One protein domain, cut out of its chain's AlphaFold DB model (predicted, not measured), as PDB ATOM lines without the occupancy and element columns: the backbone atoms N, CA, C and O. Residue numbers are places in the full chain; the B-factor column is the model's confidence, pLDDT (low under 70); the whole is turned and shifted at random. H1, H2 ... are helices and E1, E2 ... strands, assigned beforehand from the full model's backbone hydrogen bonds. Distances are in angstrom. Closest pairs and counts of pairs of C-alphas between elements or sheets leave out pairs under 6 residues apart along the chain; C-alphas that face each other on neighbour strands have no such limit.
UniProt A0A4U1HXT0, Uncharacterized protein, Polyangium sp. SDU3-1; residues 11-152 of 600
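This is residues 11 to 152 of the 600 residues of an uncharacterized protein of Polyangium sp. SDU3-1 (UniProt A0A4U1HXT0). Two lobes stand one beyond the other along the longest axis: a smaller one, a three-stranded sheet with H1 at it, and a larger one, a four-stranded sheet with H4 and H5 over one face and H6 beyond H4. A long stretch with no named element, residues 46 to 82, runs from the smaller lobe to the larger. The printed part has 142 residues, with six named helices and seven named strands in the order E1 E2 H1 E3 H2 H3 E4 E5 H4 E6 E7 H5 H6. Both sheets are antiparallel, in the orders E2 - E1 - E3 and E5 - E4 - E6 - E7, and the class is mixed. The whole is compact, with a radius of gyration of the C-alphas of 15.5 A, yet elongated, spanning 43 by 28 by 24 A.

Find C-alpha 11 at (108.661, 141.411, 82.762), where E1, residues 11 to 15, begins. E2 is residues 18 to 24, 17.1 A long; H1 is 25 to 33, 12.2 A; E3 is 42 to 45. Then come H2, 83 to 86, and H3, 90 to 93. E4, 97 to 102, is 16.2 A long; E5, 105 to 111, is 17.4 A; H4, 112 to 120, is 12.4 A. E6 is 129 to 132, E7 is 135 to 140 and H5 is 141 to 144. H6, 147 to 152, ends at C-alpha 152, (109.614, 118.998, 108.322).

Look first at the hairpin E1 and E2, where N 13 and O 20 are 2.8 A apart; E1 pairs with E3 through N 12 and O 44, 2.8 A. H1 only grazes this sheet, with residues 25 to 28. E2, H1 and E3 form a split strand-helix-strand unit, two strands running the same way with E1 between them, and its crossover is right-handed; E5, H4 and E6 form another, right-handed too, with E4 between. In the strongly twisted larger sheet, N 100 and O 107 of the hairpin E4 and E5 are 2.9 A apart, N 99 of E4 and O 131 of E6 2.8 A, and N 130 and O 139 of the hairpin E6 and E7 2.8 A. H4 is on this sheet at a height of 9.9 A, over E4 and along the strands, at 3 degrees on the local plane. H5 is on the same face, at a height of 7.5 A. H4 and H6 touch, closest at the C-alphas of Ile 120 and Ala 148, 5.2 A, at a shallow tilt of 15 degrees, the same way. H3 is close to H4 but not clearly touching, with the C-alphas of Arg 93 and Gly 112 5.7 A apart; H2 and H5 are likewise close, with those of Ala 86 and Val 144 7.8 A apart. Every O i to N i+4 pair is within hydrogen-bond range in H1 and H4; H6 has 0 of 2, with 2 of 3 O i to N i+3 pairs; H2, H3 and H5 are too short for an O i to N i+4 pair.

The two C-alphas farthest apart, those of Glu 36 and Glu 152, are 47.3 A apart. The printed part has no cut, and its one long link is E3 to H2, 37 residues; within it residues 52 to 53 pair with 42 to 43 of E3, antiparallel, and residues 77 to 78 with 138 to 139 of E7, parallel. Mean pLDDT of the printed part is 87.7; residues 148 to 152 are under 70.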
ATOM      1  N   PHE A  11     110.083 141.165  82.589       92.62
ATOM      2  CA  PHE A  11     108.661 141.411  82.762       92.62
ATOM      3  C   PHE A  11     107.978 141.568  81.408       92.62
ATOM      4  O   PHE A  11     108.475 142.230  80.501       92.62
ATOM      5  N   PHE A  12     106.782 141.018  81.295       95.69
ATOM      6  CA  PHE A  12     105.793 141.457  80.328       95.69
ATOM      7  C   PHE A  12     105.008 142.607  80.956       95.69
ATOM      8  O   PHE A  12     104.533 142.495  82.089       95.69
ATOM      9  N   VAL A  13     104.875 143.703  80.217       95.94
ATOM     10  CA  VAL A  13     104.189 144.931  80.623       95.94
ATOM     11  C   VAL A  13     102.900 145.049  79.825       95.94
ATOM     12  O   VAL A  13     102.939 144.967  78.600       95.94
ATOM     13  N   SER A  14     101.770 145.246  80.499       95.44
ATOM     14  CA  SER A  14     100.490 145.608  79.893       95.44
ATOM     15  C   SER A  14     100.118 147.013  80.342       95.44
ATOM     16  O   SER A  14      99.724 147.208  81.490       95.44
ATOM     17  N   ASP A  15     100.217 147.974  79.432       95.06
ATOM     18  CA  ASP A  15      99.909 149.379  79.689       95.06
ATOM     19  C   ASP A  15      98.883 149.875  78.663       95.06
ATOM     20  O   ASP A  15      99.028 149.633  77.462       95.06
ATOM     21  N   GLN A  16      97.796 150.492  79.134       91.00
ATOM     22  CA  GLN A  16      96.677 150.971  78.302       91.00
ATOM     23  C   GLN A  16      96.144 149.925  77.296       91.00
ATOM     24  O   GLN A  16      95.841 150.227  76.141       91.00
ATOM     25  N   GLY A  17      96.069 148.658  77.715       89.12
ATOM     26  CA  GLY A  17      95.598 147.547  76.878       89.12
ATOM     27  C   GLY A  17      96.611 147.027  75.850       89.12
ATOM     28  O   GLY A  17      96.311 146.068  75.139       89.12
ATOM     29  N   LYS A  18      97.821 147.597  75.774       92.62
ATOM     30  CA  LYS A  18      98.914 147.098  74.931       92.62
ATOM     31  C   LYS A  18      99.902 146.301  75.772       92.62
ATOM     32  O   LYS A  18     100.468 146.810  76.733       92.62
ATOM     33  N   SER A  19     100.125 145.048  75.386       93.94
ATOM     34  CA  SER A  19     101.120 144.175  76.015       93.94
ATOM     35  C   SER A  19     102.437 144.181  75.237       93.94
ATOM     36  O   SER A  19     102.427 144.057  74.014       93.94
ATOM     37  N   ARG A  20     103.571 144.280  75.936       95.38
ATOM     38  CA  ARG A  20     104.923 144.150  75.369       95.38
ATOM     39  C   ARG A  20     105.873 143.428  76.323       95.38
ATOM     40  O   ARG A  20     105.668 143.436  77.533       95.38
ATOM     41  N   GLY A  21     106.920 142.820  75.781       91.31
ATOM     42  CA  GLY A  21     107.980 142.156  76.541       91.31
ATOM     43  C   GLY A  21     108.554 140.932  75.819       91.31
ATOM     44  O   GLY A  21     108.083 140.619  74.724       91.31
ATOM     45  N   PRO A  22     109.545 140.245  76.416       93.12
ATOM     46  CA  PRO A  22     110.112 140.508  77.744       93.12
ATOM     47  C   PRO A  22     110.876 141.842  77.833       93.12
ATOM     48  O   PRO A  22     111.562 142.253  76.902       93.12
ATOM     49  N   VAL A  23     110.723 142.545  78.956       93.88
ATOM     50  CA  VAL A  23     111.377 143.822  79.275       93.88
ATOM     51  C   VAL A  23     112.176 143.645  80.558       93.88
ATOM     52  O   VAL A  23     111.632 143.239  81.583       93.88
ATOM     53  N   ARG A  24     113.470 143.959  80.531       92.12
ATOM     54  CA  ARG A  24     114.319 143.849  81.722       92.12
ATOM     55  C   ARG A  24     113.880 144.824  82.816       92.12
ATOM     56  O   ARG A  24     113.427 145.935  82.536       92.12
ATOM     57  N   LEU A  25     114.070 144.425  84.073       91.00
ATOM     58  CA  LEU A  25     113.726 145.216  85.258       91.00
ATOM     59  C   LEU A  25     114.280 146.653  85.222       91.00
ATOM     60  O   LEU A  25     113.593 147.591  85.619       91.00
ATOM     61  N   ASP A  26     115.510 146.852  84.747       90.06
ATOM     62  CA  ASP A  26     116.134 148.177  84.664       90.06
ATOM     63  C   ASP A  26     115.439 149.100  83.653       90.06
ATOM     64  O   ASP A  26     115.373 150.310  83.876       90.06
ATOM     65  N   VAL A  27     114.878 148.533  82.582       93.50
ATOM     66  CA  VAL A  27     114.081 149.266  81.592       93.50
ATOM     67  C   VAL A  27     112.721 149.637  82.180       93.50
ATOM     68  O   VAL A  27     112.354 150.806  82.119       93.50
ATOM     69  N   VAL A  28     112.037 148.701  82.852       92.56
ATOM     70  CA  VAL A  28     110.754 148.971  83.536       92.56
ATOM     71  C   VAL A  28     110.902 150.108  84.553       92.56
ATOM     72  O   VAL A  28     110.124 151.060  84.542       92.56
ATOM     73  N   ARG A  29     111.943 150.059  85.397       91.94
ATOM     74  CA  ARG A  29     112.217 151.117  86.385       91.94
ATOM     75  C   ARG A  29     112.484 152.470  85.725       91.94
ATOM     76  O   ARG A  29     112.020 153.495  86.218       91.94
ATOM     77  N   ARG A  30     113.234 152.478  84.619       92.81
ATOM     78  CA  ARG A  30     113.557 153.697  83.868       92.81
ATOM     79  C   ARG A  30     112.303 154.329  83.267       92.81
ATOM     80  O   ARG A  30     112.117 155.529  83.431       92.81
ATOM     81  N   GLU A  31     111.450 153.539  82.628       94.00
ATOM     82  CA  GLU A  31     110.218 154.019  81.994       94.00
ATOM     83  C   GLU A  31     109.211 154.545  83.029       94.00
ATOM     84  O   GLU A  31     108.669 155.633  82.845       94.00
ATOM     85  N   LEU A  32     109.038 153.855  84.166       89.94
ATOM     86  CA  LEU A  32     108.225 154.348  85.289       89.94
ATOM     87  C   LEU A  32     108.767 155.673  85.842       89.94
ATOM     88  O   LEU A  32     108.019 156.634  85.991       89.94
ATOM     89  N   SER A  33     110.083 155.768  86.075       86.69
ATOM     90  CA  SER A  33     110.704 156.991  86.610       86.69
ATOM     91  C   SER A  33     110.581 158.207  85.684       86.69
ATOM     92  O   SER A  33     110.634 159.343  86.149       86.69
ATOM     93  N   ARG A  34     110.422 157.975  84.376       92.81
ATOM     94  CA  ARG A  34     110.251 159.017  83.356       92.81
ATOM     95  C   ARG A  34     108.785 159.332  83.053       92.81
ATOM     96  O   ARG A  34     108.530 160.227  82.254       92.81
ATOM     97  N   GLY A  35     107.839 158.603  83.650       91.12
ATOM     98  CA  GLY A  35     106.417 158.693  83.309       91.12
ATOM     99  C   GLY A  35     106.083 158.162  81.909       91.12
ATOM    100  O   GLY A  35     105.016 158.461  81.384       91.12
ATOM    101  N   GLU A  36     106.985 157.389  81.294       93.38
ATOM    102  CA  GLU A  36     106.771 156.729  79.994       93.38
ATOM    103  C   GLU A  36     105.866 155.489  80.129       93.38
ATOM    104  O   GLU A  36     105.287 155.033  79.145       93.38
ATOM    105  N   MET A  37     105.746 154.947  81.346       93.62
ATOM    106  CA  MET A  37     104.846 153.855  81.717       93.62
ATOM    107  C   MET A  37     103.840 154.352  82.761       93.62
ATOM    108  O   MET A  37     104.228 155.037  83.712       93.62
ATOM    109  N   SER A  38     102.560 154.003  82.604       91.75
ATOM    110  CA  SER A  38     101.522 154.350  83.583       91.75
ATOM    111  C   SER A  38     101.791 153.715  84.954       91.75
ATOM    112  O   SER A  38     102.255 152.578  85.038       91.75
ATOM    113  N   HIS A  39     101.417 154.401  86.040       86.88
ATOM    114  CA  HIS A  39     101.426 153.812  87.390       86.88
ATOM    115  C   HIS A  39     100.363 152.707  87.548       86.88
ATOM    116  O   HIS A  39     100.473 151.874  88.445       86.88
ATOM    117  N   ASP A  40      99.390 152.658  86.634       89.19
ATOM    118  CA  ASP A  40      98.383 151.596  86.538       89.19
ATOM    119  C   ASP A  40      98.821 150.445  85.614       89.19
ATOM    120  O   ASP A  40      98.047 149.518  85.356       89.19
ATOM    121  N   ALA A  41     100.049 150.490  85.077       91.88
ATOM    122  CA  ALA A  41     100.564 149.426  84.230       91.88
ATOM    123  C   ALA A  41     100.630 148.107  85.007       91.88
ATOM    124  O   ALA A  41     101.107 148.028  86.144       91.88
ATOM    125  N   LEU A  42     100.165 147.038  84.363       93.94
ATOM    126  CA  LEU A  42     100.191 145.708  84.942       93.94
ATOM    127  C   LEU A  42     101.427 144.952  84.462       93.94
ATOM    128  O   LEU A  42     101.815 145.012  83.294       93.94
ATOM    129  N   LEU A  43     102.026 144.189  85.365       93.19
ATOM    130  CA  LEU A  43     103.314 143.539  85.183       93.19
ATOM    131  C   LEU A  43     103.196 142.045  85.473       93.19
ATOM    132  O   LEU A  43     102.478 141.610  86.379       93.19
ATOM    133  N   ARG A  44     103.894 141.243  84.672       92.44
ATOM    134  CA  ARG A  44     103.875 139.780  84.748       92.44
ATOM    135  C   ARG A  44     105.268 139.236  84.465       92.44
ATOM    136  O   ARG A  44     105.820 139.531  83.412       92.44
ATOM    137  N   MET A  45     105.825 138.424  85.356       88.56
ATOM    138  CA  MET A  45     107.065 137.695  85.069       88.56
ATOM    139  C   MET A  45     106.815 136.487  84.154       88.56
ATOM    140  O   MET A  45     105.689 135.991  84.043       88.56
ATOM    141  N   GLU A  46     107.871 135.988  83.516       80.00
ATOM    142  CA  GLU A  46     107.834 134.689  82.840       80.00
ATOM    143  C   GLU A  46     107.368 133.582  83.811       80.00
ATOM    144  O   GLU A  46     107.734 133.569  84.985       80.00
ATOM    145  N   GLY A  47     106.477 132.697  83.350       71.00
ATOM    146  CA  GLY A  47     105.833 131.669  84.183       71.00
ATOM    147  C   GLY A  47     104.568 132.125  84.933       71.00
ATOM    148  O   GLY A  47     103.723 131.296  85.270       71.00
ATOM    149  N   CYS A  48     104.346 133.429  85.124       77.44
ATOM    150  CA  CYS A  48     103.101 133.938  85.710       77.44
ATOM    151  C   CYS A  48     102.014 134.037  84.640       77.44
ATOM    152  O   CYS A  48     102.259 134.594  83.579       77.44
ATOM    153  N   LYS A  49     100.787 133.558  84.887       77.06
ATOM    154  CA  LYS A  49      99.673 133.710  83.919       77.06
ATOM    155  C   LYS A  49      98.926 135.038  84.047       77.06
ATOM    156  O   LYS A  49      98.289 135.465  83.090       77.06
ATOM    157  N   ARG A  50      99.011 135.690  85.206       83.06
ATOM    158  CA  ARG A  50      98.241 136.891  85.537       83.06
ATOM    159  C   ARG A  50      99.128 138.129  85.537       83.06
ATOM    160  O   ARG A  50     100.229 138.101  86.075       83.06
ATOM    161  N   PHE A  51      98.621 139.197  84.939       89.44
ATOM    162  CA  PHE A  51      99.166 140.541  85.073       89.44
ATOM    163  C   PHE A  51      98.724 141.132  86.414       89.44
ATOM    164  O   PHE A  51      97.539 141.081  86.746       89.44
ATOM    165  N   LEU A  52      99.677 141.640  87.193       90.25
ATOM    166  CA  LEU A  52      99.449 142.198  88.525       90.25
ATOM    167  C   LEU A  52      99.957 143.645  88.592       90.25
ATOM    168  O   LEU A  52     100.922 143.966  87.898       90.25
ATOM    169  N   PRO A  53      99.356 144.509  89.426       90.00
ATOM    170  CA  PRO A  53      99.881 145.845  89.694       90.00
ATOM    171  C   PRO A  53     101.339 145.805  90.164       90.00
ATOM    172  O   PRO A  53     101.750 144.865  90.847       90.00
ATOM    173  N   GLY A  54     102.113 146.845  89.853       86.94
ATOM    174  CA  GLY A  54     103.527 146.910  90.232       86.94
ATOM    175  C   GLY A  54     103.784 146.835  91.740       86.94
ATOM    176  O   GLY A  54     104.754 146.206  92.156       86.94
ATOM    177  N   ALA A  55     102.862 147.339  92.566       86.38
ATOM    178  CA  ALA A  55     102.927 147.218  94.025       86.38
ATOM    179  C   ALA A  55     102.937 145.760  94.532       86.38
ATOM    180  O   ALA A  55     103.388 145.505  95.642       86.38
ATOM    181  N   ALA A  56     102.482 144.785  93.734       87.75
ATOM    182  CA  ALA A  56     102.509 143.369  94.106       87.75
ATOM    183  C   ALA A  56     103.911 142.738  94.030       87.75
ATOM    184  O   ALA A  56     104.106 141.623  94.517       87.75
ATOM    185  N   TRP A  57     104.872 143.414  93.394       87.56
ATOM    186  CA  TRP A  57     106.184 142.874  93.055       87.56
ATOM    187  C   TRP A  57     107.286 143.550  93.871       87.56
ATOM    188  O   TRP A  57     107.610 144.711  93.635       87.56
ATOM    189  N   ASP A  58     107.932 142.804  94.771       87.00
ATOM    190  CA  ASP A  58     109.021 143.314  95.623       87.00
ATOM    191  C   ASP A  58     110.138 144.043  94.841       87.00
ATOM    192  O   ASP A  58     110.559 145.117  95.270       87.00
ATOM    193  N   PRO A  59     110.582 143.576  93.650       85.50
ATOM    194  CA  PRO A  59     111.653 144.251  92.917       85.50
ATOM    195  C   PRO A  59     111.321 145.657  92.395       85.50
ATOM    196  O   PRO A  59     112.230 146.342  91.930       85.50
ATOM    197  N   ILE A  60     110.060 146.082  92.389       85.75
ATOM    198  CA  ILE A  60     109.624 147.376  91.828       85.75
ATOM    199  C   ILE A  60     108.614 148.105  92.712       85.75
ATOM    200  O   ILE A  60     108.168 149.185  92.341       85.75
ATOM    201  N   SER A  61     108.235 147.528  93.851       84.25
ATOM    202  CA  SER A  61     107.199 148.056  94.740       84.25
ATOM    203  C   SER A  61     107.527 149.445  95.278       84.25
ATOM    204  O   SER A  61     106.621 150.238  95.505       84.25
ATOM    205  N   ASP A  62     108.814 149.771  95.410       83.00
ATOM    206  CA  ASP A  62     109.312 151.076  95.845       83.00
ATOM    207  C   ASP A  62     109.034 152.214  94.852       83.00
ATOM    208  O   ASP A  62     109.224 153.381  95.193       83.00
ATOM    209  N   LEU A  63     108.578 151.885  93.641       83.19
ATOM    210  CA  LEU A  63     108.138 152.844  92.628       83.19
ATOM    211  C   LEU A  63     106.628 153.113  92.658       83.19
ATOM    212  O   LEU A  63     106.158 153.967  91.911       83.19
ATOM    213  N   PHE A  64     105.871 152.398  93.492       84.44
ATOM    214  CA  PHE A  64     104.419 152.526  93.589       84.44
ATOM    215  C   PHE A  64     104.012 152.987  94.994       84.44
ATOM    216  O   PHE A  64     104.730 152.736  95.965       84.44
ATOM    217  N   PRO A  65     102.855 153.660  95.137       79.12
ATOM    218  CA  PRO A  65     102.307 153.978  96.448       79.12
ATOM    219  C   PRO A  65     102.183 152.716  97.303       79.12
ATOM    220  O   PRO A  65     101.737 151.673  96.819       79.12
ATOM    221  N   SER A  66     102.576 152.810  98.575       74.50
ATOM    222  CA  SER A  66     102.396 151.698  99.503       74.50
ATOM    223  C   SER A  66     100.898 151.459  99.715       74.50
ATOM    224  O   SER A  66     100.195 152.386 100.119       74.50
ATOM    225  N   PRO A  67     100.390 150.255  99.420       82.25
ATOM    226  CA  PRO A  67      98.995 149.912  99.654       82.25
ATOM    227  C   PRO A  67      98.708 149.931 101.155       82.25
ATOM    228  O   PRO A  67      99.545 149.504 101.955       82.25
ATOM    229  N   SER A  68      97.522 150.396 101.539       82.31
ATOM    230  CA  SER A  68      97.051 150.240 102.914       82.31
ATOM    231  C   SER A  68      96.906 148.751 103.248       82.31
ATOM    232  O   SER A  68      96.495 147.980 102.370       82.31
ATOM    233  N   PRO A  69      97.226 148.330 104.483       82.94
ATOM    234  CA  PRO A  69      96.947 146.969 104.912       82.94
ATOM    235  C   PRO A  69      95.439 146.696 104.810       82.94
ATOM    236  O   PRO A  69      94.647 147.582 105.144       82.94
ATOM    237  N   PRO A  70      95.029 145.514 104.319       86.19
ATOM    238  CA  PRO A  70      93.635 145.107 104.379       86.19
ATOM    239  C   PRO A  70      93.214 144.941 105.839       86.19
ATOM    240  O   PRO A  70      94.048 144.631 106.697       86.19
ATOM    241  N   ASP A  71      91.921 145.103 106.106       87.12
ATOM    242  CA  ASP A  71      91.369 144.789 107.420       87.12
ATOM    243  C   ASP A  71      91.657 143.312 107.776       87.12
ATOM    244  O   ASP A  71      91.706 142.455 106.874       87.12
ATOM    245  N   PRO A  72      91.883 142.999 109.068       84.69
ATOM    246  CA  PRO A  72      92.033 141.624 109.530       84.69
ATOM    247  C   PRO A  72      90.857 140.749 109.063       84.69
ATOM    248  O   PRO A  72      89.747 141.256 108.892       84.69
ATOM    249  N   PRO A  73      91.062 139.443 108.827       84.62
ATOM    250  CA  PRO A  73      89.989 138.572 108.367       84.62
ATOM    251  C   PRO A  73      88.887 138.448 109.428       84.62
ATOM    252  O   PRO A  73      89.137 137.943 110.522       84.62
ATOM    253  N   ASP A  74      87.643 138.778 109.071       78.50
ATOM    254  CA  ASP A  74      86.446 138.465 109.867       78.50
ATOM    255  C   ASP A  74      86.079 136.965 109.749       78.50
ATOM    256  O   ASP A  74      84.982 136.588 109.343       78.50
ATOM    257  N   GLY A  75      87.030 136.078 110.059       72.19
ATOM    258  CA  GLY A  75      86.837 134.623 110.145       72.19
ATOM    259  C   GLY A  75      87.019 133.818 108.850       72.19
ATOM    260  O   GLY A  75      87.297 132.622 108.927       72.19
ATOM    261  N   ASP A  76      86.955 134.442 107.672       79.88
ATOM    262  CA  ASP A  76      87.102 133.744 106.384       79.88
ATOM    263  C   ASP A  76      88.571 133.680 105.923       79.88
ATOM    264  O   ASP A  76      88.999 134.368 104.993       79.88
ATOM    265  N   ILE A  77      89.366 132.826 106.576       91.44
ATOM    266  CA  ILE A  77      90.714 132.470 106.107       91.44
ATOM    267  C   ILE A  77      90.604 131.257 105.182       91.44
ATOM    268  O   ILE A  77      90.182 130.173 105.582       91.44
ATOM    269  N   LEU A  78      91.019 131.417 103.925       92.25
ATOM    270  CA  LEU A  78      91.031 130.318 102.968       92.25
ATOM    271  C   LEU A  78      92.109 129.295 103.344       92.25
ATOM    272  O   LEU A  78      93.307 129.578 103.311       92.25
ATOM    273  N   GLU A  79      91.674 128.073 103.636       90.25
ATOM    274  CA  GLU A  79      92.559 126.939 103.935       90.25
ATOM    275  C   GLU A  79      93.307 126.422 102.700       90.25
ATOM    276  O   GLU A  79      94.397 125.862 102.798       90.25
ATOM    277  N   ALA A  80      92.724 126.610 101.516       88.88
ATOM    278  CA  ALA A  80      93.293 126.163 100.257       88.88
ATOM    279  C   ALA A  80      93.781 127.348  99.424       88.88
ATOM    280  O   ALA A  80      93.095 128.361  99.273       88.88
ATOM    281  N   LEU A  81      94.954 127.177  98.812       86.56
ATOM    282  CA  LEU A  81      95.524 128.157  97.900       86.56
ATOM    283  C   LEU A  81      94.605 128.339  96.675       86.56
ATOM    284  O   LEU A  81      94.319 127.355  95.982       86.56
ATOM    285  N   PRO A  82      94.168 129.573  96.347       87.00
ATOM    286  CA  PRO A  82      93.400 129.828  95.135       87.00
ATOM    287  C   PRO A  82      94.085 129.248  93.893       87.00
ATOM    288  O   PRO A  82      95.304 129.358  93.734       87.00
ATOM    289  N   ARG A  83      93.299 128.659  92.977       82.44
ATOM    290  CA  ARG A  83      93.801 127.929  91.788       82.44
ATOM    291  C   ARG A  83      94.819 128.711  90.958       82.44
ATOM    292  O   ARG A  83      95.662 128.101  90.303       82.44
ATOM    293  N   ASP A  84      94.721 130.033  90.943       79.56
ATOM    294  CA  ASP A  84      95.620 130.888  90.172       79.56
ATOM    295  C   ASP A  84      96.968 131.102  90.866       79.56
ATOM    296  O   ASP A  84      97.991 131.124  90.186       79.56
ATOM    297  N   LEU A  85      96.986 131.175  92.200       83.44
ATOM    298  CA  LEU A  85      98.216 131.231  92.994       83.44
ATOM    299  C   LEU A  85      98.905 129.865  93.051       83.44
ATOM    300  O   LEU A  85     100.129 129.795  93.002       83.44
ATOM    301  N   ALA A  86      98.130 128.777  93.070       84.81
ATOM    302  CA  ALA A  86      98.656 127.411  93.067       84.81
ATOM    303  C   ALA A  86      99.438 127.047  91.796       84.81
ATOM    304  O   ALA A  86     100.275 126.150  91.822       84.81
ATOM    305  N   LYS A  87      99.191 127.748  90.682       83.25
ATOM    306  CA  LYS A  87      99.918 127.561  89.414       83.25
ATOM    307  C   LYS A  87     101.233 128.341  89.347       83.25
ATOM    308  O   LYS A  87     101.941 128.209  88.351       83.25
ATOM    309  N   LEU A  88     101.525 129.193  90.332       82.94
ATOM    310  CA  LEU A  88     102.759 129.972  90.364       82.94
ATOM    311  C   LEU A  88     103.907 129.129  90.916       82.94
ATOM    312  O   LEU A  88     103.769 128.437  91.929       82.94
ATOM    313  N   ASP A  89     105.068 129.256  90.277       83.75
ATOM    314  CA  ASP A  89     106.313 128.705  90.801       83.75
ATOM    315  C   ASP A  89     106.569 129.246  92.230       83.75
ATOM    316  O   ASP A  89     106.334 130.436  92.487       83.75
ATOM    317  N   PRO A  90     107.019 128.415  93.188       86.00
ATOM    318  CA  PRO A  90     107.422 128.876  94.518       86.00
ATOM    319  C   PRO A  90     108.334 130.115  94.503       86.00
ATOM    320  O   PRO A  90     108.091 131.064  95.245       86.00
ATOM    321  N   GLN A  91     109.312 130.179  93.593       83.75
ATOM    322  CA  GLN A  91     110.246 131.306  93.493       83.75
ATOM    323  C   GLN A  91     109.575 132.616  93.067       83.75
ATOM    324  O   GLN A  91     110.098 133.701  93.330       83.75
ATOM    325  N   VAL A  92     108.437 132.532  92.376       87.44
ATOM    326  CA  VAL A  92     107.618 133.699  92.035       87.44
ATOM    327  C   VAL A  92     106.881 134.186  93.277       87.44
ATOM    328  O   VAL A  92     106.918 135.380  93.563       87.44
ATOM    329  N   ARG A  93     106.267 133.276  94.047       90.69
ATOM    330  CA  ARG A  93     105.569 133.619  95.300       90.69
ATOM    331  C   ARG A  93     106.502 134.305  96.299       90.69
ATOM    332  O   ARG A  93     106.096 135.275  96.938       90.69
ATOM    333  N   ASP A  94     107.762 133.879  96.349       90.88
ATOM    334  CA  ASP A  94     108.797 134.476  97.200       90.88
ATOM    335  C   ASP A  94     109.131 135.937  96.860       90.88
ATOM    336  O   ASP A  94     109.604 136.678  97.724       90.88
ATOM    337  N   LYS A  95     108.892 136.356  95.611       88.44
ATOM    338  CA  LYS A  95     109.167 137.711  95.096       88.44
ATOM    339  C   LYS A  95     107.943 138.628  95.119       88.44
ATOM    340  O   LYS A  95     108.053 139.803  94.770       88.44
ATOM    341  N   MET A  96     106.781 138.098  95.484       91.50
ATOM    342  CA  MET A  96     105.552 138.874  95.625       91.50
ATOM    343  C   MET A  96     105.469 139.470  97.033       91.50
ATOM    344  O   MET A  96     106.063 138.931  97.969       91.50
ATOM    345  N   LEU A  97     104.764 140.592  97.171       92.94
ATOM    346  CA  LEU A  97     104.548 141.260  98.452       92.94
ATOM    347  C   LEU A  97     103.244 140.816  99.115       92.94
ATOM    348  O   LEU A  97     102.181 140.843  98.500       92.94
ATOM    349  N   TRP A  98     103.331 140.472 100.394       95.38
ATOM    350  CA  TRP A  98     102.248 139.918 101.197       95.38
ATOM    351  C   TRP A  98     102.054 140.743 102.466       95.38
ATOM    352  O   TRP A  98     103.024 141.172 103.090       95.38
ATOM    353  N   PHE A  99     100.805 140.927 102.865       95.81
ATOM    354  CA  PHE A  99     100.456 141.235 104.244       95.81
ATOM    355  C   PHE A  99     100.387 139.930 105.026       95.81
ATOM    356  O   PHE A  99      99.936 138.920 104.488       95.81
ATOM    357  N   VAL A 100     100.853 139.954 106.267       96.25
ATOM    358  CA  VAL A 100     100.801 138.821 107.191       96.25
ATOM    359  C   VAL A 100      99.952 139.250 108.371       96.25
ATOM    360  O   VAL A 100     100.206 140.302 108.949       96.25
ATOM    361  N   GLU A 101      98.942 138.460 108.694       95.44
ATOM    362  CA  GLU A 101      98.178 138.579 109.926       95.44
ATOM    363  C   GLU A 101      98.641 137.484 110.881       95.44
ATOM    364  O   GLU A 101      98.789 136.315 110.506       95.44
ATOM    365  N   ASP A 102      98.957 137.909 112.096       92.75
ATOM    366  CA  ASP A 102      99.352 137.067 113.211       92.75
ATOM    367  C   ASP A 102      98.686 137.591 114.507       92.75
ATOM    368  O   ASP A 102      97.942 138.576 114.462       92.75
ATOM    369  N   PRO A 103      98.903 136.954 115.675       88.12
ATOM    370  CA  PRO A 103      98.274 137.380 116.926       88.12
ATOM    371  C   PRO A 103      98.585 138.821 117.362       88.12
ATOM    372  O   PRO A 103      97.825 139.377 118.154       88.12
ATOM    373  N   ASP A 104      99.679 139.415 116.874       86.62
ATOM    374  CA  ASP A 104     100.090 140.785 117.193       86.62
ATOM    375  C   ASP A 104      99.482 141.816 116.217       86.62
ATOM    376  O   ASP A 104      99.578 143.027 116.443       86.62
ATOM    377  N   GLY A 105      98.815 141.352 115.154       91.38
ATOM    378  CA  GLY A 105      98.053 142.157 114.203       91.38
ATOM    379  C   GLY A 105      98.475 141.942 112.750       91.38
ATOM    380  O   GLY A 105      99.030 140.915 112.367       91.38
ATOM    381  N   VAL A 106      98.185 142.933 111.902       92.44
ATOM    382  CA  VAL A 106      98.564 142.905 110.482       92.44
ATOM    383  C   VAL A 106      99.901 143.615 110.287       92.44
ATOM    384  O   VAL A 106     100.032 144.810 110.555       92.44
ATOM    385  N   MET A 107     100.883 142.896 109.752       92.06
ATOM    386  CA  MET A 107     102.189 143.421 109.366       92.06
ATOM    387  C   MET A 107     102.409 143.348 107.850       92.06
ATOM    388  O   MET A 107     101.940 142.442 107.159       92.06
ATOM    389  N   GLY A 108     103.185 144.292 107.317       89.56
ATOM    390  CA  GLY A 108     103.605 144.301 105.917       89.56
ATOM    391  C   GLY A 108     103.340 145.623 105.191       89.56
ATOM    392  O   GLY A 108     103.007 146.619 105.831       89.56
ATOM    393  N   PRO A 109     103.527 145.649 103.859       92.56
ATOM    394  CA  PRO A 109     103.815 144.492 103.008       92.56
ATOM    395  C   PRO A 109     105.259 143.958 103.142       92.56
ATOM    396  O   PRO A 109     106.208 144.728 103.272       92.56
ATOM    397  N   VAL A 110     105.438 142.633 103.085       93.06
ATOM    398  CA  VAL A 110     106.742 141.933 103.116       93.06
ATOM    399  C   VAL A 110     106.883 140.942 101.958       93.06
ATOM    400  O   VAL A 110     105.900 140.390 101.476       93.06
ATOM    401  N   ALA A 111     108.110 140.675 101.505       94.00
ATOM    402  CA  ALA A 111     108.356 139.693 100.447       94.00
ATOM    403  C   ALA A 111     107.978 138.264 100.881       94.00
ATOM    404  O   ALA A 111     108.238 137.869 102.018       94.00
ATOM    405  N   GLY A 112     107.455 137.446  99.966       94.00
ATOM    406  CA  GLY A 112     107.070 136.058 100.256       94.00
ATOM    407  C   GLY A 112     108.221 135.218 100.822       94.00
ATOM    408  O   GLY A 112     108.021 134.440 101.748       94.00
ATOM    409  N   GLY A 113     109.461 135.467 100.386       90.94
ATOM    410  CA  GLY A 113     110.637 134.796 100.942       90.94
ATOM    411  C   GLY A 113     110.924 135.160 102.408       90.94
ATOM    412  O   GLY A 113     111.569 134.391 103.121       90.94
ATOM    413  N   PHE A 114     110.464 136.324 102.886       93.31
ATOM    414  CA  PHE A 114     110.461 136.648 104.315       93.31
ATOM    415  C   PHE A 114     109.423 135.801 105.054       93.31
ATOM    416  O   PHE A 114     109.769 135.201 106.068       93.31
ATOM    417  N   VAL A 115     108.206 135.689 104.509       94.81
ATOM    418  CA  VAL A 115     107.127 134.876 105.088       94.81
ATOM    419  C   VAL A 115     107.539 133.409 105.192       94.81
ATOM    420  O   VAL A 115     107.503 132.833 106.277       94.81
ATOM    421  N   ALA A 116     108.031 132.822 104.098       93.00
ATOM    422  CA  ALA A 116     108.480 131.434 104.055       93.00
ATOM    423  C   ALA A 116     109.570 131.147 105.104       93.00
ATOM    424  O   ALA A 116     109.480 130.176 105.852       93.00
ATOM    425  N   ARG A 117     110.579 132.023 105.232       89.38
ATOM    426  CA  ARG A 117     111.610 131.892 106.281       89.38
ATOM    427  C   ARG A 117     111.050 132.096 107.687       89.38
ATOM    428  O   ARG A 117     111.511 131.436 108.617       89.38
ATOM    429  N   GLY A 118     110.100 133.010 107.858       90.81
ATOM    430  CA  GLY A 118     109.415 133.239 109.127       90.81
ATOM    431  C   GLY A 118     108.693 131.984 109.610       90.81
ATOM    432  O   GLY A 118     108.888 131.596 110.759       90.81
ATOM    433  N   LEU A 119     107.980 131.301 108.710       91.56
ATOM    434  CA  LEU A 119     107.331 130.013 108.977       91.56
ATOM    435  C   LEU A 119     108.356 128.923 109.328       91.56
ATOM    436  O   LEU A 119     108.237 128.288 110.370       91.56
ATOM    437  N   ILE A 120     109.423 128.766 108.530       86.56
ATOM    438  CA  ILE A 120     110.491 127.769 108.776       86.56
ATOM    439  C   ILE A 120     111.168 127.974 110.140       86.56
ATOM    440  O   ILE A 120     111.561 127.021 110.808       86.56
ATOM    441  N   THR A 121     111.358 129.230 110.549       83.62
ATOM    442  CA  THR A 121     112.051 129.571 111.803       83.62
ATOM    443  C   THR A 121     111.128 129.642 113.018       83.62
ATOM    444  O   THR A 121     111.623 129.879 114.119       83.62
ATOM    445  N   GLY A 122     109.815 129.462 112.836       87.00
ATOM    446  CA  GLY A 122     108.807 129.620 113.887       87.00
ATOM    447  C   GLY A 122     108.594 131.066 114.348       87.00
ATOM    448  O   GLY A 122     107.999 131.286 115.397       87.00
ATOM    449  N   ARG A 123     109.096 132.057 113.597       87.31
ATOM    450  CA  ARG A 123     108.879 133.488 113.879       87.31
ATOM    451  C   ARG A 123     107.520 133.984 113.404       87.31
ATOM    452  O   ARG A 123     107.028 134.955 113.953       87.31
ATOM    453  N   ILE A 124     106.963 133.350 112.376       93.00
ATOM    454  CA  ILE A 124     105.577 133.542 111.948       93.00
ATOM    455  C   ILE A 124     104.836 132.264 112.348       93.00
ATOM    456  O   ILE A 124     105.296 131.178 111.977       93.00
ATOM    457  N   PRO A 125     103.742 132.352 113.123       89.19
ATOM    458  CA  PRO A 125     103.024 131.169 113.571       89.19
ATOM    459  C   PRO A 125     102.407 130.424 112.382       89.19
ATOM    460  O   PRO A 125     101.980 131.027 111.401       89.19
ATOM    461  N   MET A 126     102.295 129.096 112.478       89.94
ATOM    462  CA  MET A 126     101.682 128.265 111.422       89.94
ATOM    463  C   MET A 126     100.187 128.566 111.202       89.94
ATOM    464  O   MET A 126      99.599 128.149 110.203       89.94
ATOM    465  N   THR A 127      99.561 129.276 112.144       91.88
ATOM    466  CA  THR A 127      98.182 129.769 112.056       91.88
ATOM    467  C   THR A 127      98.057 131.110 111.345       91.88
ATOM    468  O   THR A 127      96.928 131.509 111.088       91.88
ATOM    469  N   ALA A 128      99.168 131.784 111.028       95.19
ATOM    470  CA  ALA A 128      99.145 133.081 110.367       95.19
ATOM    471  C   ALA A 128      98.403 133.019 109.027       95.19
ATOM    472  O   ALA A 128      98.519 132.044 108.265       95.19
ATOM    473  N   ALA A 129      97.685 134.092 108.717       96.12
ATOM    474  CA  ALA A 129      97.091 134.309 107.413       96.12
ATOM    475  C   ALA A 129      97.952 135.274 106.594       96.12
ATOM    476  O   ALA A 129      98.653 136.134 107.122       96.12
ATOM    477  N   VAL A 130      97.914 135.137 105.274       96.12
ATOM    478  CA  VAL A 130      98.550 136.080 104.357       96.12
ATOM    479  C   VAL A 130      97.579 136.555 103.297       96.12
ATOM    480  O   VAL A 130      96.752 135.791 102.801       96.12
ATOM    481  N   SER A 131      97.717 137.819 102.924       94.69
ATOM    482  CA  SER A 131      96.959 138.449 101.850       94.69
ATOM    483  C   SER A 131      97.930 139.039 100.837       94.69
ATOM    484  O   SER A 131      98.899 139.711 101.195       94.69
ATOM    485  N   LEU A 132      97.719 138.749  99.556       93.19
ATOM    486  CA  LEU A 132      98.561 139.295  98.498       93.19
ATOM    487  C   LEU A 132      98.207 140.772  98.302       93.19
ATOM    488  O   LEU A 132      97.046 141.092  98.084       93.19
ATOM    489  N   VAL A 133      99.205 141.659  98.261       89.75
ATOM    490  CA  VAL A 133      99.017 143.120  98.140       89.75
ATOM    491  C   VAL A 133      97.978 143.553  97.090       89.75
ATOM    492  O   VAL A 133      97.258 144.525  97.289       89.75
ATOM    493  N   SER A 134      97.893 142.850  95.960       81.94
ATOM    494  CA  SER A 134      97.006 143.203  94.845       81.94
ATOM    495  C   SER A 134      95.736 142.361  94.724       81.94
ATOM    496  O   SER A 134      95.000 142.521  93.748       81.94
ATOM    497  N   VAL A 135      95.519 141.388  95.607       82.75
ATOM    498  CA  VAL A 135      94.368 140.483  95.532       82.75
ATOM    499  C   VAL A 135      93.726 140.402  96.914       82.75
ATOM    500  O   VAL A 135      94.368 139.897  97.829       82.75
ATOM    501  N   PRO A 136      92.472 140.862  97.072       79.75
ATOM    502  CA  PRO A 136      91.784 140.761  98.348       79.75
ATOM    503  C   PRO A 136      91.538 139.291  98.703       79.75
ATOM    504  O   PRO A 136      91.222 138.476  97.831       79.75
ATOM    505  N   GLY A 137      91.660 138.975  99.988       89.25
ATOM    506  CA  GLY A 137      91.417 137.646 100.534       89.25
ATOM    507  C   GLY A 137      92.598 137.128 101.347       89.25
ATOM    508  O   GLY A 137      93.748 137.172 100.910       89.25
ATOM    509  N   TRP A 138      92.283 136.610 102.528       94.25
ATOM    510  CA  TRP A 138      93.243 135.998 103.431       94.25
ATOM    511  C   TRP A 138      93.338 134.497 103.150       94.25
ATOM    512  O   TRP A 138      92.330 133.808 103.004       94.25
ATOM    513  N   VAL A 139      94.560 133.985 103.048       94.94
ATOM    514  CA  VAL A 139      94.861 132.567 102.819       94.94
ATOM    515  C   VAL A 139      95.800 132.103 103.917       94.94
ATOM    516  O   VAL A 139      96.706 132.838 104.301       94.94
ATOM    517  N   ARG A 140      95.641 130.874 104.410       95.69
ATOM    518  CA  ARG A 140      96.573 130.322 105.396       95.69
ATOM    519  C   ARG A 140      98.005 130.350 104.852       95.69
ATOM    520  O   ARG A 140      98.272 129.849 103.756       95.69
ATOM    521  N   ALA A 141      98.944 130.903 105.623       94.81
ATOM    522  CA  ALA A 141     100.325 131.098 105.183       94.81
ATOM    523  C   ALA A 141     100.989 129.777 104.753       94.81
ATOM    524  O   ALA A 141     101.680 129.717 103.736       94.81
ATOM    525  N   THR A 142     100.707 128.687 105.468       93.81
ATOM    526  CA  THR A 142     101.220 127.346 105.155       93.81
ATOM    527  C   THR A 142     100.660 126.757 103.859       93.81
ATOM    528  O   THR A 142     101.357 125.998 103.187       93.81
ATOM    529  N   ALA A 143      99.453 127.152 103.441       92.69
ATOM    530  CA  ALA A 143      98.896 126.770 102.143       92.69
ATOM    531  C   ALA A 143      99.582 127.518 100.986       92.69
ATOM    532  O   ALA A 143      99.749 126.977  99.890       92.69
ATOM    533  N   VAL A 144     100.013 128.762 101.228       93.06
ATOM    534  CA  VAL A 144     100.739 129.583 100.246       93.06
ATOM    535  C   VAL A 144     102.209 129.184 100.143       93.06
ATOM    536  O   VAL A 144     102.755 129.216  99.041       93.06
ATOM    537  N   PHE A 145     102.843 128.763 101.237       93.00
ATOM    538  CA  PHE A 145     104.270 128.428 101.288       93.00
ATOM    539  C   PHE A 145     104.509 126.990 101.795       93.00
ATOM    540  O   PHE A 145     105.136 126.801 102.837       93.00
ATOM    541  N   PRO A 146     104.064 125.951 101.057       83.38
ATOM    542  CA  PRO A 146     104.110 124.561 101.525       83.38
ATOM    543  C   PRO A 146     105.533 124.004 101.666       83.38
ATOM    544  O   PRO A 146     105.769 123.141 102.502       83.38
ATOM    545  N   ALA A 147     106.512 124.531 100.920       74.75
ATOM    546  CA  ALA A 147     107.919 124.136 101.054       74.75
ATOM    547  C   ALA A 147     108.495 124.432 102.456       74.75
ATOM    548  O   ALA A 147     109.464 123.798 102.874       74.75
ATOM    549  N   ALA A 148     107.880 125.358 103.207       68.81
ATOM    550  CA  ALA A 148     108.201 125.566 104.615       68.81
ATOM    551  C   ALA A 148     107.882 124.320 105.464       68.81
ATOM    552  O   ALA A 148     108.626 124.020 106.393       68.81
ATOM    553  N   LEU A 149     106.843 123.564 105.090       63.81
ATOM    554  CA  LEU A 149     106.435 122.306 105.723       63.81
ATOM    555  C   LEU A 149     107.180 121.087 105.161       63.81
ATOM    556  O   LEU A 149     107.432 120.135 105.884       63.81
ATOM    557  N   GLU A 150     107.584 121.080 103.888       53.78
ATOM    558  CA  GLU A 150     108.306 119.929 103.302       53.78
ATOM    559  C   GLU A 150     109.689 119.708 103.939       53.78
ATOM    560  O   GLU A 150     110.174 118.577 104.021       53.78
ATOM    561  N   SER A 151     110.284 120.772 104.490       48.53
ATOM    562  CA  SER A 151     111.474 120.667 105.338       48.53
ATOM    563  C   SER A 151     111.224 119.971 106.692       48.53
ATOM    564  O   SER A 151     112.183 119.603 107.368       48.53
ATOM    565  N   GLU A 152     109.970 119.688 107.072       42.19
ATOM    566  CA  GLU A 152     109.614 118.998 108.322       42.19
ATOM    567  C   GLU A 152     109.769 117.469 108.278       42.19
ATOM    568  O   GLU A 152     109.759 116.844 109.337       42.19
TER     569      GLU A 152